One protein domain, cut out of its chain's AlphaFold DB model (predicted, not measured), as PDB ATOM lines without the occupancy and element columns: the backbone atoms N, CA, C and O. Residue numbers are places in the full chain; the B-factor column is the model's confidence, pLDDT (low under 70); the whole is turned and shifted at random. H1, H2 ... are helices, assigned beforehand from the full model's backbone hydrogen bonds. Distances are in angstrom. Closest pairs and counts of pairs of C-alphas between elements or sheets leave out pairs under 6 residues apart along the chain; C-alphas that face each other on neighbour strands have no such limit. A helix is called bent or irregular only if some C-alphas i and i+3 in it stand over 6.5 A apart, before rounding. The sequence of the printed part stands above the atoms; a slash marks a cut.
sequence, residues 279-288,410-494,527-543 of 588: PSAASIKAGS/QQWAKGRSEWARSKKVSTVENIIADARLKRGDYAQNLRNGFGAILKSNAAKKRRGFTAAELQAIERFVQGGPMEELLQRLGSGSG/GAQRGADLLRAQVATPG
ATOM      1  N   PRO A 279     151.813 138.731 145.208       77.94
ATOM      2  CA  PRO A 279     152.659 137.629 145.638       77.94
ATOM      3  C   PRO A 279     153.956 138.144 146.278       77.94
ATOM      4  O   PRO A 279     154.461 139.219 145.950       77.94
ATOM      5  N   SER A 280     154.482 137.408 147.253       88.31
ATOM      6  CA  SER A 280     155.758 137.745 147.892       88.31
ATOM      7  C   SER A 280     156.929 137.272 147.040       88.31
ATOM      8  O   SER A 280     156.780 136.397 146.184       88.31
ATOM      9  N   ALA A 281     158.133 137.786 147.299       87.31
ATOM     10  CA  ALA A 281     159.316 137.265 146.616       87.31
ATOM     11  C   ALA A 281     159.480 135.753 146.836       87.31
ATOM     12  O   ALA A 281     159.880 135.034 145.923       87.31
ATOM     13  N   ALA A 282     159.138 135.266 148.033       84.88
ATOM     14  CA  ALA A 282     159.202 133.852 148.377       84.88
ATOM     15  C   ALA A 282     158.213 133.005 147.559       84.88
ATOM     16  O   ALA A 282     158.603 131.946 147.070       84.88
ATOM     17  N   SER A 283     156.972 133.469 147.361       82.75
ATOM     18  CA  SER A 283     155.982 132.722 146.575       82.75
ATOM     19  C   SER A 283     156.325 132.712 145.085       82.75
ATOM     20  O   SER A 283     156.272 131.656 144.459       82.75
ATOM     21  N   ILE A 284     156.778 133.842 144.528       83.25
ATOM     22  CA  ILE A 284     157.245 133.911 143.131       83.25
ATOM     23  C   ILE A 284     158.466 133.004 142.936       83.25
ATOM     24  O   ILE A 284     158.569 132.285 141.948       83.25
ATOM     25  N   LYS A 285     159.392 132.988 143.901       86.00
ATOM     26  CA  LYS A 285     160.560 132.102 143.870       86.00
ATOM     27  C   LYS A 285     160.166 130.623 143.922       86.00
ATOM     28  O   LYS A 285     160.804 129.806 143.262       86.00
ATOM     29  N   ALA A 286     159.139 130.267 144.693       82.62
ATOM     30  CA  ALA A 286     158.617 128.905 144.732       82.62
ATOM     31  C   ALA A 286     158.005 128.493 143.382       82.62
ATOM     32  O   ALA A 286     158.323 127.405 142.899       82.62
ATOM     33  N   GLY A 287     157.223 129.376 142.748       80.62
ATOM     34  CA  GLY A 287     156.711 129.182 141.383       80.62
ATOM     35  C   GLY A 287     157.838 128.980 140.369       80.62
ATOM     36  O   GLY A 287     157.851 127.987 139.643       80.62
ATOM     37  N   SER A 288     158.864 129.831 140.440       84.94
ATOM     38  CA  SER A 288     160.035 129.758 139.566       84.94
ATOM     39  C   SER A 288     160.756 128.415 139.694       84.94
ATOM     40  O   SER A 288     161.062 127.769 138.694       84.94
ATOM     41  N   GLN A 410     159.310 126.532 127.185       81.31
ATOM     42  CA  GLN A 410     158.242 127.296 127.833       81.31
ATOM     43  C   GLN A 410     158.405 127.332 129.358       81.31
ATOM     44  O   GLN A 410     158.365 128.405 129.962       81.31
ATOM     45  N   GLN A 411     158.628 126.175 129.986       85.12
ATOM     46  CA  GLN A 411     158.798 126.087 131.439       85.12
ATOM     47  C   GLN A 411     160.095 126.758 131.904       85.12
ATOM     48  O   GLN A 411     160.112 127.422 132.942       85.12
ATOM     49  N   TRP A 412     161.163 126.669 131.111       83.94
ATOM     50  CA  TRP A 412     162.406 127.391 131.351       83.94
ATOM     51  C   TRP A 412     162.197 128.907 131.308       83.94
ATOM     52  O   TRP A 412     162.525 129.594 132.274       83.94
ATOM     53  N   ALA A 413     161.600 129.433 130.234       82.38
ATOM     54  CA  ALA A 413     161.324 130.861 130.083       82.38
ATOM     55  C   ALA A 413     160.413 131.390 131.205       82.38
ATOM     56  O   ALA A 413     160.668 132.455 131.781       82.38
ATOM     57  N   LYS A 414     159.396 130.609 131.595       83.69
ATOM     58  CA  LYS A 414     158.556 130.903 132.761       83.69
ATOM     59  C   LYS A 414     159.388 130.962 134.044       83.69
ATOM     60  O   LYS A 414     159.368 131.977 134.737       83.69
ATOM     61  N   GLY A 415     160.192 129.933 134.317       85.88
ATOM     62  CA  GLY A 415     161.078 129.883 135.480       85.88
ATOM     63  C   GLY A 415     162.050 131.064 135.543       85.88
ATOM     64  O   GLY A 415     162.215 131.657 136.614       85.88
ATOM     65  N   ARG A 416     162.639 131.462 134.407       85.25
ATOM     66  CA  ARG A 416     163.526 132.634 134.274       85.25
ATOM     67  C   ARG A 416     162.805 133.940 134.590       85.25
ATOM     68  O   ARG A 416     163.288 134.715 135.419       85.25
ATOM     69  N   SER A 417     161.648 134.174 133.973       83.75
ATOM     70  CA  SER A 417     160.889 135.414 134.165       83.75
ATOM     71  C   SER A 417     160.393 135.570 135.608       83.75
ATOM     72  O   SER A 417     160.540 136.642 136.206       83.75
ATOM     73  N   GLU A 418     159.907 134.489 136.225       85.56
ATOM     74  CA  GLU A 418     159.510 134.472 137.633       85.56
ATOM     75  C   GLU A 418     160.717 134.641 138.563       85.56
ATOM     76  O   GLU A 418     160.653 135.399 139.531       85.56
ATOM     77  N   TRP A 419     161.862 134.027 138.253       85.75
ATOM     78  CA  TRP A 419     163.088 134.217 139.030       85.75
ATOM     79  C   TRP A 419     163.528 135.683 139.027       85.75
ATOM     80  O   TRP A 419     163.766 136.262 140.090       85.75
ATOM     81  N   ALA A 420     163.598 136.306 137.849       84.56
ATOM     82  CA  ALA A 420     163.944 137.714 137.701       84.56
ATOM     83  C   ALA A 420     162.978 138.609 138.493       84.56
ATOM     84  O   ALA A 420     163.414 139.481 139.252       84.56
ATOM     85  N   ARG A 421     161.670 138.332 138.407       86.06
ATOM     86  CA  ARG A 421     160.647 139.030 139.192       86.06
ATOM     87  C   ARG A 421     160.838 138.834 140.695       86.06
ATOM     88  O   ARG A 421     160.827 139.815 141.432       86.06
ATOM     89  N   SER A 422     161.104 137.614 141.157       88.56
ATOM     90  CA  SER A 422     161.352 137.331 142.574       88.56
ATOM     91  C   SER A 422     162.556 138.107 143.113       88.56
ATOM     92  O   SER A 422     162.498 138.620 144.229       88.56
ATOM     93  N   LYS A 423     163.623 138.276 142.314       88.06
ATOM     94  CA  LYS A 423     164.785 139.090 142.700       88.06
ATOM     95  C   LYS A 423     164.412 140.562 142.845       88.06
ATOM     96  O   LYS A 423     164.841 141.205 143.807       88.06
ATOM     97  N   LYS A 424     163.608 141.096 141.921       88.56
ATOM     98  CA  LYS A 424     163.105 142.470 142.025       88.56
ATOM     99  C   LYS A 424     162.256 142.663 143.277       88.56
ATOM    100  O   LYS A 424     162.543 143.555 144.071       88.56
ATOM    101  N   VAL A 425     161.253 141.805 143.479       88.75
ATOM    102  CA  VAL A 425     160.356 141.880 144.641       88.75
ATOM    103  C   VAL A 425     161.150 141.726 145.931       88.75
ATOM    104  O   VAL A 425     160.964 142.521 146.842       88.75
ATOM    105  N   SER A 426     162.112 140.799 145.982       90.38
ATOM    106  CA  SER A 426     162.989 140.630 147.144       90.38
ATOM    107  C   SER A 426     163.807 141.889 147.419       90.38
ATOM    108  O   SER A 426     163.953 142.275 148.570       90.38
ATOM    109  N   THR A 427     164.300 142.573 146.382       91.06
ATOM    110  CA  THR A 427     165.021 143.846 146.548       91.06
ATOM    111  C   THR A 427     164.126 144.905 147.192       91.06
ATOM    112  O   THR A 427     164.554 145.584 148.125       91.06
ATOM    113  N   VAL A 428     162.876 145.019 146.735       90.56
ATOM    114  CA  VAL A 428     161.884 145.949 147.296       90.56
ATOM    115  C   VAL A 428     161.515 145.568 148.736       90.56
ATOM    116  O   VAL A 428     161.531 146.422 149.620       90.56
ATOM    117  N   GLU A 429     161.240 144.290 148.998       91.69
ATOM    118  CA  GLU A 429     160.907 143.767 150.329       91.69
ATOM    119  C   GLU A 429     162.056 143.959 151.327       91.69
ATOM    120  O   GLU A 429     161.816 144.387 152.455       91.69
ATOM    121  N   ASN A 430     163.303 143.739 150.902       93.00
ATOM    122  CA  ASN A 430     164.487 143.966 151.730       93.00
ATOM    123  C   ASN A 430     164.655 145.451 152.067       93.00
ATOM    124  O   ASN A 430     164.919 145.781 153.215       93.00
ATOM    125  N   ILE A 431     164.430 146.364 151.112       92.56
ATOM    126  CA  ILE A 431     164.447 147.812 151.384       92.56
ATOM    127  C   ILE A 431     163.387 148.186 152.426       92.56
ATOM    128  O   ILE A 431     163.665 148.970 153.337       92.56
ATOM    129  N   ILE A 432     162.183 147.619 152.314       90.69
ATOM    130  CA  ILE A 432     161.093 147.843 153.268       90.69
ATOM    131  C   ILE A 432     161.467 147.318 154.657       90.69
ATOM    132  O   ILE A 432     161.274 148.025 155.648       90.69
ATOM    133  N   ALA A 433     162.016 146.105 154.739       92.50
ATOM    134  CA  ALA A 433     162.457 145.497 155.991       92.50
ATOM    135  C   ALA A 433     163.606 146.293 156.635       92.50
ATOM    136  O   ALA A 433     163.498 146.693 157.795       92.50
ATOM    137  N   ASP A 434     164.647 146.623 155.871       91.94
ATOM    138  CA  ASP A 434     165.798 147.412 156.321       91.94
ATOM    139  C   ASP A 434     165.371 148.784 156.841       91.94
ATOM    140  O   ASP A 434     165.879 149.261 157.858       91.94
ATOM    141  N   ALA A 435     164.411 149.431 156.175       91.31
ATOM    142  CA  ALA A 435     163.909 150.725 156.609       91.31
ATOM    143  C   ALA A 435     163.218 150.668 157.980       91.31
ATOM    144  O   ALA A 435     163.256 151.659 158.708       91.31
ATOM    145  N   ARG A 436     162.615 149.524 158.348       89.00
ATOM    146  CA  ARG A 436     162.012 149.305 159.678       89.00
ATOM    147  C   ARG A 436     163.058 149.080 160.767       89.00
ATOM    148  O   ARG A 436     162.795 149.427 161.913       89.00
ATOM    149  N   LEU A 437     164.195 148.483 160.416       91.00
ATOM    150  CA  LEU A 437     165.269 148.147 161.356       91.00
ATOM    151  C   LEU A 437     166.210 149.328 161.623       91.00
ATOM    152  O   LEU A 437     166.788 149.436 162.705       91.00
ATOM    153  N   LYS A 438     166.380 150.224 160.646       91.31
ATOM    154  CA  LYS A 438     167.231 151.410 160.787       91.31
ATOM    155  C   LYS A 438     166.642 152.405 161.787       91.31
ATOM    156  O   LYS A 438     165.451 152.711 161.755       91.31
ATOM    157  N   ARG A 439     167.506 152.967 162.641       86.56
ATOM    158  CA  ARG A 439     167.150 154.092 163.524       86.56
ATOM    159  C   ARG A 439     166.756 155.316 162.685       86.56
ATOM    160  O   ARG A 439     167.304 155.526 161.604       86.56
ATOM    161  N   GLY A 440     165.833 156.131 163.196       86.69
ATOM    162  CA  GLY A 440     165.370 157.362 162.544       86.69
ATOM    163  C   GLY A 440     164.003 157.236 161.869       86.69
ATOM    164  O   GLY A 440     163.232 156.319 162.153       86.69
ATOM    165  N   ASP A 441     163.684 158.195 160.997       88.06
ATOM    166  CA  ASP A 441     162.387 158.253 160.326       88.06
ATOM    167  C   ASP A 441     162.247 157.163 159.250       88.06
ATOM    168  O   ASP A 441     163.049 157.053 158.320       88.06
ATOM    169  N   TYR A 442     161.178 156.371 159.354       88.06
ATOM    170  CA  TYR A 442     160.903 155.263 158.438       88.06
ATOM    171  C   TYR A 442     160.734 155.728 156.986       88.06
ATOM    172  O   TYR A 442     161.231 155.071 156.070       88.06
ATOM    173  N   ALA A 443     160.050 156.855 156.756       85.69
ATOM    174  CA  ALA A 443     159.822 157.354 155.403       85.69
ATOM    175  C   ALA A 443     161.139 157.804 154.754       85.69
ATOM    176  O   ALA A 443     161.395 157.491 153.591       85.69
ATOM    177  N   GLN A 444     162.006 158.475 155.511       87.06
ATOM    178  CA  GLN A 444     163.352 158.826 155.069       87.06
ATOM    179  C   GLN A 444     164.213 157.584 154.805       87.06
ATOM    180  O   GLN A 444     164.873 157.506 153.768       87.06
ATOM    181  N   ASN A 445     164.163 156.579 155.682       90.44
ATOM    182  CA  ASN A 445     164.892 155.325 155.500       90.44
ATOM    183  C   ASN A 445     164.444 154.563 154.242       90.44
ATOM    184  O   ASN A 445     165.295 154.054 153.509       90.44
ATOM    185  N   LEU A 446     163.140 154.547 153.945       90.00
ATOM    186  CA  LEU A 446     162.608 154.003 152.694       90.00
ATOM    187  C   LEU A 446     163.137 154.770 151.480       90.00
ATOM    188  O   LEU A 446     163.673 154.152 150.564       90.00
ATOM    189  N   ARG A 447     163.032 156.105 151.470       89.12
ATOM    190  CA  ARG A 447     163.538 156.929 150.357       89.12
ATOM    191  C   ARG A 447     165.029 156.719 150.128       89.12
ATOM    192  O   ARG A 447     165.453 156.594 148.987       89.12
ATOM    193  N   ASN A 448     165.815 156.606 151.193       90.94
ATOM    194  CA  ASN A 448     167.244 156.320 151.093       90.94
ATOM    195  C   ASN A 448     167.509 154.928 150.495       90.94
ATOM    196  O   ASN A 448     168.405 154.775 149.663       90.94
ATOM    197  N   GLY A 449     166.731 153.916 150.893       91.06
ATOM    198  CA  GLY A 449     166.840 152.556 150.361       91.06
ATOM    199  C   GLY A 449     166.466 152.465 148.880       91.06
ATOM    200  O   GLY A 449     167.241 151.943 148.081       91.06
ATOM    201  N   PHE A 450     165.330 153.046 148.492       91.06
ATOM    202  CA  PHE A 450     164.891 153.122 147.095       91.06
ATOM    203  C   PHE A 450     165.806 154.011 146.243       91.06
ATOM    204  O   PHE A 450     166.177 153.636 145.132       91.06
ATOM    205  N   GLY A 451     166.272 155.137 146.783       90.44
ATOM    206  CA  GLY A 451     167.225 156.028 146.120       90.44
ATOM    207  C   GLY A 451     168.561 155.347 145.827       90.44
ATOM    208  O   GLY A 451     169.206 155.659 144.829       90.44
ATOM    209  N   ALA A 452     168.959 154.350 146.623       90.38
ATOM    210  CA  ALA A 452     170.148 153.547 146.354       90.38
ATOM    211  C   ALA A 452     170.036 152.667 145.093       90.38
ATOM    212  O   ALA A 452     171.072 152.241 144.584       90.38
ATOM    213  N   ILE A 453     168.823 152.400 144.587       88.44
ATOM    214  CA  ILE A 453     168.612 151.746 143.284       88.44
ATOM    215  C   ILE A 453     168.908 152.732 142.149       88.44
ATOM    216  O   ILE A 453     169.486 152.343 141.143       88.44
ATOM    217  N   LEU A 454     168.550 154.008 142.313       86.88
ATOM    218  CA  LEU A 454     168.621 155.024 141.255       86.88
ATOM    219  C   LEU A 454     170.016 155.615 141.043       86.88
ATOM    220  O   LEU A 454     170.256 156.253 140.019       86.88
ATOM    221  N   LYS A 455     170.940 155.418 141.992       87.69
ATOM    222  CA  LYS A 455     172.309 155.938 141.889       87.69
ATOM    223  C   LYS A 455     172.960 155.497 140.572       87.69
ATOM    224  O   LYS A 455     172.817 154.352 140.147       87.69
ATOM    225  N   SER A 456     173.709 156.395 139.936       62.09
ATOM    226  CA  SER A 456     174.361 156.149 138.640       62.09
ATOM    227  C   SER A 456     175.313 154.948 138.668       62.09
ATOM    228  O   SER A 456     175.344 154.157 137.730       62.09
ATOM    229  N   ASN A 457     176.013 154.738 139.784       72.50
ATOM    230  CA  ASN A 457     176.889 153.587 140.007       72.50
ATOM    231  C   ASN A 457     176.146 152.284 140.370       72.50
ATOM    232  O   ASN A 457     176.770 151.235 140.518       72.50
ATOM    233  N   ALA A 458     174.817 152.312 140.497       76.06
ATOM    234  CA  ALA A 458     173.987 151.157 140.823       76.06
ATOM    235  C   ALA A 458     173.426 150.452 139.573       76.06
ATOM    236  O   ALA A 458     172.379 149.810 139.651       76.06
ATOM    237  N   ALA A 459     174.125 150.515 138.433       69.25
ATOM    238  CA  ALA A 459     173.706 149.909 137.162       69.25
ATOM    239  C   ALA A 459     173.233 148.448 137.315       69.25
ATOM    240  O   ALA A 459     172.188 148.075 136.786       69.25
ATOM    241  N   LYS A 460     173.924 147.645 138.137       68.88
ATOM    242  CA  LYS A 460     173.527 146.257 138.438       68.88
ATOM    243  C   LYS A 460     172.169 146.147 139.139       68.88
ATOM    244  O   LYS A 460     171.400 145.243 138.832       68.88
ATOM    245  N   LYS A 461     171.862 147.063 140.064       72.50
ATOM    246  CA  LYS A 461     170.566 147.105 140.760       72.50
ATOM    247  C   LYS A 461     169.459 147.594 139.830       72.50
ATOM    248  O   LYS A 461     168.349 147.090 139.921       72.50
ATOM    249  N   ARG A 462     169.770 148.522 138.916       78.62
ATOM    250  CA  ARG A 462     168.830 149.051 137.915       78.62
ATOM    251  C   ARG A 462     168.483 148.040 136.831       78.62
ATOM    252  O   ARG A 462     167.335 148.017 136.417       78.62
ATOM    253  N   ARG A 463     169.429 147.178 136.430       72.50
ATOM    254  CA  ARG A 463     169.252 146.170 135.362       72.50
ATOM    255  C   ARG A 463     168.042 145.256 135.576       72.50
ATOM    256  O   ARG A 463     167.488 144.752 134.612       72.50
ATOM    257  N   GLY A 464     167.636 145.036 136.828       76.38
ATOM    258  CA  GLY A 464     166.459 144.228 137.137       76.38
ATOM    259  C   GLY A 464     165.127 144.927 136.863       76.38
ATOM    260  O   GLY A 464     164.141 144.230 136.654       76.38
ATOM    261  N   PHE A 465     165.087 146.262 136.871       83.12
ATOM    262  CA  PHE A 465     163.866 147.066 136.814       83.12
ATOM    263  C   PHE A 465     163.637 147.669 135.426       83.12
ATOM    264  O   PHE A 465     164.568 148.097 134.746       83.12
ATOM    265  N   THR A 466     162.374 147.752 135.028       81.69
ATOM    266  CA  THR A 466     161.935 148.458 133.821       81.69
ATOM    267  C   THR A 466     162.054 149.974 134.003       81.69
ATOM    268  O   THR A 466     162.091 150.481 135.126       81.69
ATOM    269  N   ALA A 467     162.055 150.730 132.901       78.94
ATOM    270  CA  ALA A 467     162.056 152.194 132.954       78.94
ATOM    271  C   ALA A 467     160.857 152.751 133.747       78.94
ATOM    272  O   ALA A 467     161.018 153.685 134.531       78.94
ATOM    273  N   ALA A 468     159.683 152.124 133.611       72.75
ATOM    274  CA  ALA A 468     158.479 152.478 134.361       72.75
ATOM    275  C   ALA A 468     158.645 152.243 135.871       72.75
ATOM    276  O   ALA A 468     158.309 153.108 136.679       72.75
ATOM    277  N   GLU A 469     159.197 151.089 136.259       80.62
ATOM    278  CA  GLU A 469     159.483 150.765 137.661       80.62
ATOM    279  C   GLU A 469     160.521 151.737 138.245       80.62
ATOM    280  O   GLU A 469     160.346 152.233 139.356       80.62
ATOM    281  N   LEU A 470     161.571 152.080 137.489       86.88
ATOM    282  CA  LEU A 470     162.572 153.063 137.912       86.88
ATOM    283  C   LEU A 470     161.972 154.465 138.074       86.88
ATOM    284  O   LEU A 470     162.281 155.132 139.058       86.88
ATOM    285  N   GLN A 471     161.082 154.891 137.176       82.62
ATOM    286  CA  GLN A 471     160.376 156.170 137.296       82.62
ATOM    287  C   GLN A 471     159.441 156.192 138.516       82.62
ATOM    288  O   GLN A 471     159.339 157.202 139.215       82.62
ATOM    289  N   ALA A 472     158.770 155.074 138.806       80.62
ATOM    290  CA  ALA A 472     157.935 154.932 139.993       80.62
ATOM    291  C   ALA A 472     158.771 155.029 141.285       80.62
ATOM    292  O   ALA A 472     158.397 155.747 142.217       80.62
ATOM    293  N   ILE A 473     159.941 154.378 141.312       86.50
ATOM    294  CA  ILE A 473     160.925 154.481 142.400       86.50
ATOM    295  C   ILE A 473     161.434 155.926 142.529       86.50
ATOM    296  O   ILE A 473     161.492 156.455 143.637       86.50
ATOM    297  N   GLU A 474     161.759 156.595 141.423       87.69
ATOM    298  CA  GLU A 474     162.228 157.986 141.405       87.69
ATOM    299  C   GLU A 474     161.221 158.953 142.017       87.69
ATOM    300  O   GLU A 474     161.569 159.714 142.920       87.69
ATOM    301  N   ARG A 475     159.951 158.865 141.621       81.81
ATOM    302  CA  ARG A 475     158.892 159.705 142.196       81.81
ATOM    303  C   ARG A 475     158.675 159.442 143.679       81.81
ATOM    304  O   ARG A 475     158.485 160.383 144.450       81.81
ATOM    305  N   PHE A 476     158.736 158.174 144.089       84.88
ATOM    306  CA  PHE A 476     158.664 157.808 145.501       84.88
ATOM    307  C   PHE A 476     159.805 158.453 146.306       84.88
ATOM    308  O   PHE A 476     159.575 159.010 147.384       84.88
ATOM    309  N   VAL A 477     161.028 158.425 145.769       88.31
ATOM    310  CA  VAL A 477     162.219 159.024 146.390       88.31
ATOM    311  C   VAL A 477     162.120 160.550 146.447       88.31
ATOM    312  O   VAL A 477     162.408 161.127 147.494       88.31
ATOM    313  N   GLN A 478     161.655 161.194 145.374       83.31
ATOM    314  CA  GLN A 478     161.464 162.649 145.295       83.31
ATOM    315  C   GLN A 478     160.327 163.159 146.197       83.31
ATOM    316  O   GLN A 478     160.258 164.349 146.494       83.31
ATOM    317  N   GLY A 479     159.454 162.269 146.683       72.56
ATOM    318  CA  GLY A 479     158.367 162.630 147.588       72.56
ATOM    319  C   GLY A 479     157.202 163.348 146.906       72.56
ATOM    320  O   GLY A 479     156.491 164.090 147.585       72.56
ATOM    321  N   GLY A 480     157.003 163.126 145.601       65.00
ATOM    322  CA  GLY A 480     155.838 163.635 144.873       65.00
ATOM    323  C   GLY A 480     154.505 163.102 145.434       65.00
ATOM    324  O   GLY A 480     154.508 162.156 146.232       65.00
ATOM    325  N   PRO A 481     153.356 163.687 145.039       56.03
ATOM    326  CA  PRO A 481     152.044 163.266 145.526       56.03
ATOM    327  C   PRO A 481     151.827 161.769 145.280       56.03
ATOM    328  O   PRO A 481     151.885 161.297 144.141       56.03
ATOM    329  N   MET A 482     151.562 161.012 146.349       51.50
ATOM    330  CA  MET A 482     151.287 159.574 146.247       51.50
ATOM    331  C   MET A 482     150.056 159.325 145.373       51.50
ATOM    332  O   MET A 482     149.997 158.323 144.674       51.50
ATOM    333  N   GLU A 483     149.106 160.259 145.370       49.69
ATOM    334  CA  GLU A 483     147.926 160.288 144.514       49.69
ATOM    335  C   GLU A 483     148.262 160.337 143.018       49.69
ATOM    336  O   GLU A 483     147.552 159.707 142.245       49.69
ATOM    337  N   GLU A 484     149.341 161.002 142.595       53.19
ATOM    338  CA  GLU A 484     149.742 161.072 141.180       53.19
ATOM    339  C   GLU A 484     150.496 159.808 140.742       53.19
ATOM    340  O   GLU A 484     150.283 159.290 139.642       53.19
ATOM    341  N   LEU A 485     151.327 159.252 141.637       50.03
ATOM    342  CA  LEU A 485     151.896 157.917 141.457       50.03
ATOM    343  C   LEU A 485     150.763 156.888 141.350       50.03
ATOM    344  O   LEU A 485     150.727 156.119 140.404       50.03
ATOM    345  N   LEU A 486     149.790 156.931 142.257       52.09
ATOM    346  CA  LEU A 486     148.610 156.072 142.258       52.09
ATOM    347  C   LEU A 486     147.732 156.252 141.020       52.09
ATOM    348  O   LEU A 486     147.314 155.258 140.446       52.09
ATOM    349  N   GLN A 487     147.454 157.482 140.591       54.28
ATOM    350  CA  GLN A 487     146.636 157.753 139.407       54.28
ATOM    351  C   GLN A 487     147.293 157.253 138.124       54.28
ATOM    352  O   GLN A 487     146.569 156.807 137.249       54.28
ATOM    353  N   ARG A 488     148.630 157.267 138.022       52.22
ATOM    354  CA  ARG A 488     149.353 156.730 136.858       52.22
ATOM    355  C   ARG A 488     149.603 155.222 136.958       52.22
ATOM    356  O   ARG A 488     149.403 154.491 136.000       52.22
ATOM    357  N   LEU A 489     149.957 154.706 138.134       49.38
ATOM    358  CA  LEU A 489     150.061 153.257 138.366       49.38
ATOM    359  C   LEU A 489     148.706 152.556 138.217       49.38
ATOM    360  O   LEU A 489     148.633 151.434 137.735       49.38
ATOM    361  N   GLY A 490     147.638 153.247 138.604       40.97
ATOM    362  CA  GLY A 490     146.253 152.852 138.433       40.97
ATOM    363  C   GLY A 490     145.590 153.455 137.195       40.97
ATOM    364  O   GLY A 490     144.389 153.334 137.086       40.97
ATOM    365  N   SER A 491     146.264 154.090 136.238       45.38
ATOM    366  CA  SER A 491     145.619 154.399 134.945       45.38
ATOM    367  C   SER A 491     145.810 153.272 133.937       45.38
ATOM    368  O   SER A 491     145.506 153.447 132.765       45.38
ATOM    369  N   GLY A 492     146.334 152.118 134.369       38.22
ATOM    370  CA  GLY A 492     146.623 151.007 133.467       38.22
ATOM    371  C   GLY A 492     147.861 151.265 132.615       38.22
ATOM    372  O   GLY A 492     148.175 150.461 131.753       38.22
ATOM    373  N   SER A 493     148.629 152.327 132.898       40.69
ATOM    374  CA  SER A 493     149.974 152.497 132.345       40.69
ATOM    375  C   SER A 493     150.996 151.672 133.136       40.69
ATOM    376  O   SER A 493     152.061 152.166 133.514       40.69
ATOM    377  N   GLY A 494     150.682 150.397 133.386       36.06
ATOM    378  CA  GLY A 494     151.724 149.386 133.325       36.06
ATOM    379  C   GLY A 494     152.237 149.463 131.896       36.06
ATOM    380  O   GLY A 494     151.522 149.099 130.973       36.06
ATOM    381  N   GLY A 527     151.622 156.634 154.962       74.56
ATOM    382  CA  GLY A 527     151.705 157.014 153.547       74.56
ATOM    383  C   GLY A 527     152.951 156.450 152.860       74.56
ATOM    384  O   GLY A 527     152.846 155.873 151.782       74.56
ATOM    385  N   ALA A 528     154.110 156.528 153.524       78.75
ATOM    386  CA  ALA A 528     155.350 155.946 153.007       78.75
ATOM    387  C   ALA A 528     155.268 154.417 152.915       78.75
ATOM    388  O   ALA A 528     155.694 153.836 151.920       78.75
ATOM    389  N   GLN A 529     154.664 153.774 153.920       81.56
ATOM    390  CA  GLN A 529     154.415 152.335 153.898       81.56
ATOM    391  C   GLN A 529     153.502 151.938 152.736       81.56
ATOM    392  O   GLN A 529     153.877 151.074 151.956       81.56
ATOM    393  N   ARG A 530     152.363 152.619 152.558       80.38
ATOM    394  CA  ARG A 530     151.446 152.345 151.441       80.38
ATOM    395  C   ARG A 530     152.118 152.517 150.083       80.38
ATOM    396  O   ARG A 530     151.928 151.673 149.220       80.38
ATOM    397  N   GLY A 531     152.910 153.573 149.900       78.81
ATOM    398  CA  GLY A 531     153.665 153.783 148.663       78.81
ATOM    399  C   GLY A 531     154.652 152.657 148.372       78.81
ATOM    400  O   GLY A 531     154.714 152.165 147.249       78.81
ATOM    401  N   ALA A 532     155.376 152.198 149.393       83.50
ATOM    402  CA  ALA A 532     156.289 151.072 149.250       83.50
ATOM    403  C   ALA A 532     155.548 149.750 148.970       83.50
ATOM    404  O   ALA A 532     155.994 148.974 148.128       83.50
ATOM    405  N   ASP A 533     154.397 149.520 149.608       82.62
ATOM    406  CA  ASP A 533     153.560 148.336 149.377       82.62
ATOM    407  C   ASP A 533     152.968 148.329 147.954       82.62
ATOM    408  O   ASP A 533     152.900 147.278 147.319       82.62
ATOM    409  N   LEU A 534     152.603 149.498 147.417       80.69
ATOM    410  CA  LEU A 534     152.157 149.665 146.029       80.69
ATOM    411  C   LEU A 534     153.275 149.378 145.028       80.69
ATOM    412  O   LEU A 534     153.049 148.645 144.070       80.69
ATOM    413  N   LEU A 535     154.482 149.903 145.270       83.12
ATOM    414  CA  LEU A 535     155.658 149.591 144.454       83.12
ATOM    415  C   LEU A 535     155.970 148.091 144.486       83.12
ATOM    416  O   LEU A 535     156.203 147.488 143.441       83.12
ATOM    417  N   ARG A 536     155.919 147.463 145.670       88.50
ATOM    418  CA  ARG A 536     156.086 146.010 145.822       88.50
ATOM    419  C   ARG A 536     155.055 145.255 144.991       88.50
ATOM    420  O   ARG A 536     155.422 144.358 144.242       88.50
ATOM    421  N   ALA A 537     153.785 145.629 145.112       79.94
ATOM    422  CA  ALA A 537     152.685 144.960 144.433       79.94
ATOM    423  C   ALA A 537     152.739 145.128 142.908       79.94
ATOM    424  O   ALA A 537     152.510 144.166 142.179       79.94
ATOM    425  N   GLN A 538     153.116 146.313 142.428       81.12
ATOM    426  CA  GLN A 538     153.334 146.576 141.008       81.12
ATOM    427  C   GLN A 538     154.453 145.701 140.439       81.12
ATOM    428  O   GLN A 538     154.294 145.118 139.375       81.12
ATOM    429  N   VAL A 539     155.576 145.594 141.152       83.69
ATOM    430  CA  VAL A 539     156.728 144.789 140.723       83.69
ATOM    431  C   VAL A 539     156.437 143.283 140.812       83.69
ATOM    432  O   VAL A 539     156.993 142.488 140.051       83.69
ATOM    433  N   ALA A 540     155.577 142.875 141.747       80.69
ATOM    434  CA  ALA A 540     155.204 141.481 141.974       80.69
ATOM    435  C   ALA A 540     154.164 140.944 140.984       80.69
ATOM    436  O   ALA A 540     154.141 139.738 140.725       80.69
ATOM    437  N   THR A 541     153.327 141.817 140.425       75.56
ATOM    438  CA  THR A 541     152.223 141.425 139.544       75.56
ATOM    439  C   THR A 541     152.673 141.507 138.079       75.56
ATOM    440  O   THR A 541     153.143 142.569 137.661       75.56
ATOM    441  N   PRO A 542     152.578 140.419 137.286       64.25
ATOM    442  CA  PRO A 542     152.754 140.517 135.835       64.25
ATOM    443  C   PRO A 542     151.798 141.571 135.257       64.25
ATOM    444  O   PRO A 542     150.675 141.697 135.728       64.25
ATOM    445  N   GLY A 543     152.258 142.400 134.316       61.72
ATOM    446  CA  GLY A 543     151.441 143.482 133.740       61.72
ATOM    447  C   GLY A 543     151.166 144.682 134.666       61.72
ATOM    448  O   GLY A 543     150.686 145.713 134.201       61.72
TER     449      GLY A 543
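AT A GLANCE: This is residues 279 to 288, 410 to 494 and 527 to 543 of the 588 residues of an uncharacterized protein of Devosia sp. PTEAB7WZ (UniProt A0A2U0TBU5). Four helices, H2, H3, H5 and H7, form an up-and-down bundle, each running against the one before it; long H2 extends past the others, and H1 packs on it. H6 lies outside beside H5, and H4 turns off from the end of H3, with residues 455 to 460 sticking out. The printed part has 112 residues with seven named helices, H1 to H7, and no named strand: all helix, compact, radius of gyration of the C-alphas 13.9 A, spans 44 by 32 by 26 A.

IN THESE COORDINATES: H1 is residues 281 to 288, beginning at C-alpha 281 (159.316, 137.265, 146.616). H2, residues 410 to 437, is 40.1 A long; H3, 442 to 454, 18.8 A. H4 is residues 456 to 462, irregular, with C-alphas 457 and 460 8.2 A apart. H5, 467 to 478, is 16.2 A long; H6 is 482 to 489. H7, 527 to 540, is 19.7 A long, ending at C-alpha 540 (155.204, 141.481, 141.974).

HOW THE PARTS SIT: H1 touches H2, opposite ways at 9 degrees, a shallow tilt; the closest C-alphas, Ser 288 and Gly 415, are 4.2 A apart. H2 and H3 form a helical hairpin at a steep tilt of 41 degrees, closest at C-alphas 435 and 445, 4.8 A. H3 touches H4 only at the corner, C-alphas 453 and 461 at 5.6 A. H5 touches H3, C-alphas 447 and 477 at 4.7 A, and H6, C-alphas 472 and 485 at 6.9 A, its hairpin partner. H7 touches H2, with C-alphas 425 and 540 closest at 5.8 A, and H5, with 476 and 531 at 7.2 A. Every O i to N i+4 pair is within hydrogen-bond range in H1, H2, H5, H6 and H7; H3 has 7 of 9, H4 1 of 3, beside 2 of 4 O i to N i+3 pairs.

THE WHOLE: C-alphas 410 and 440, the farthest apart, are 46.5 A apart. Residues 289 to 409 and 495 to 526 are not printed, with C-alpha gaps of 12.1 A and 21.6 A; no link printed whole is long. Confidence is under 70 at 456, 459 to 460, 480 to 494 and 542 to 543.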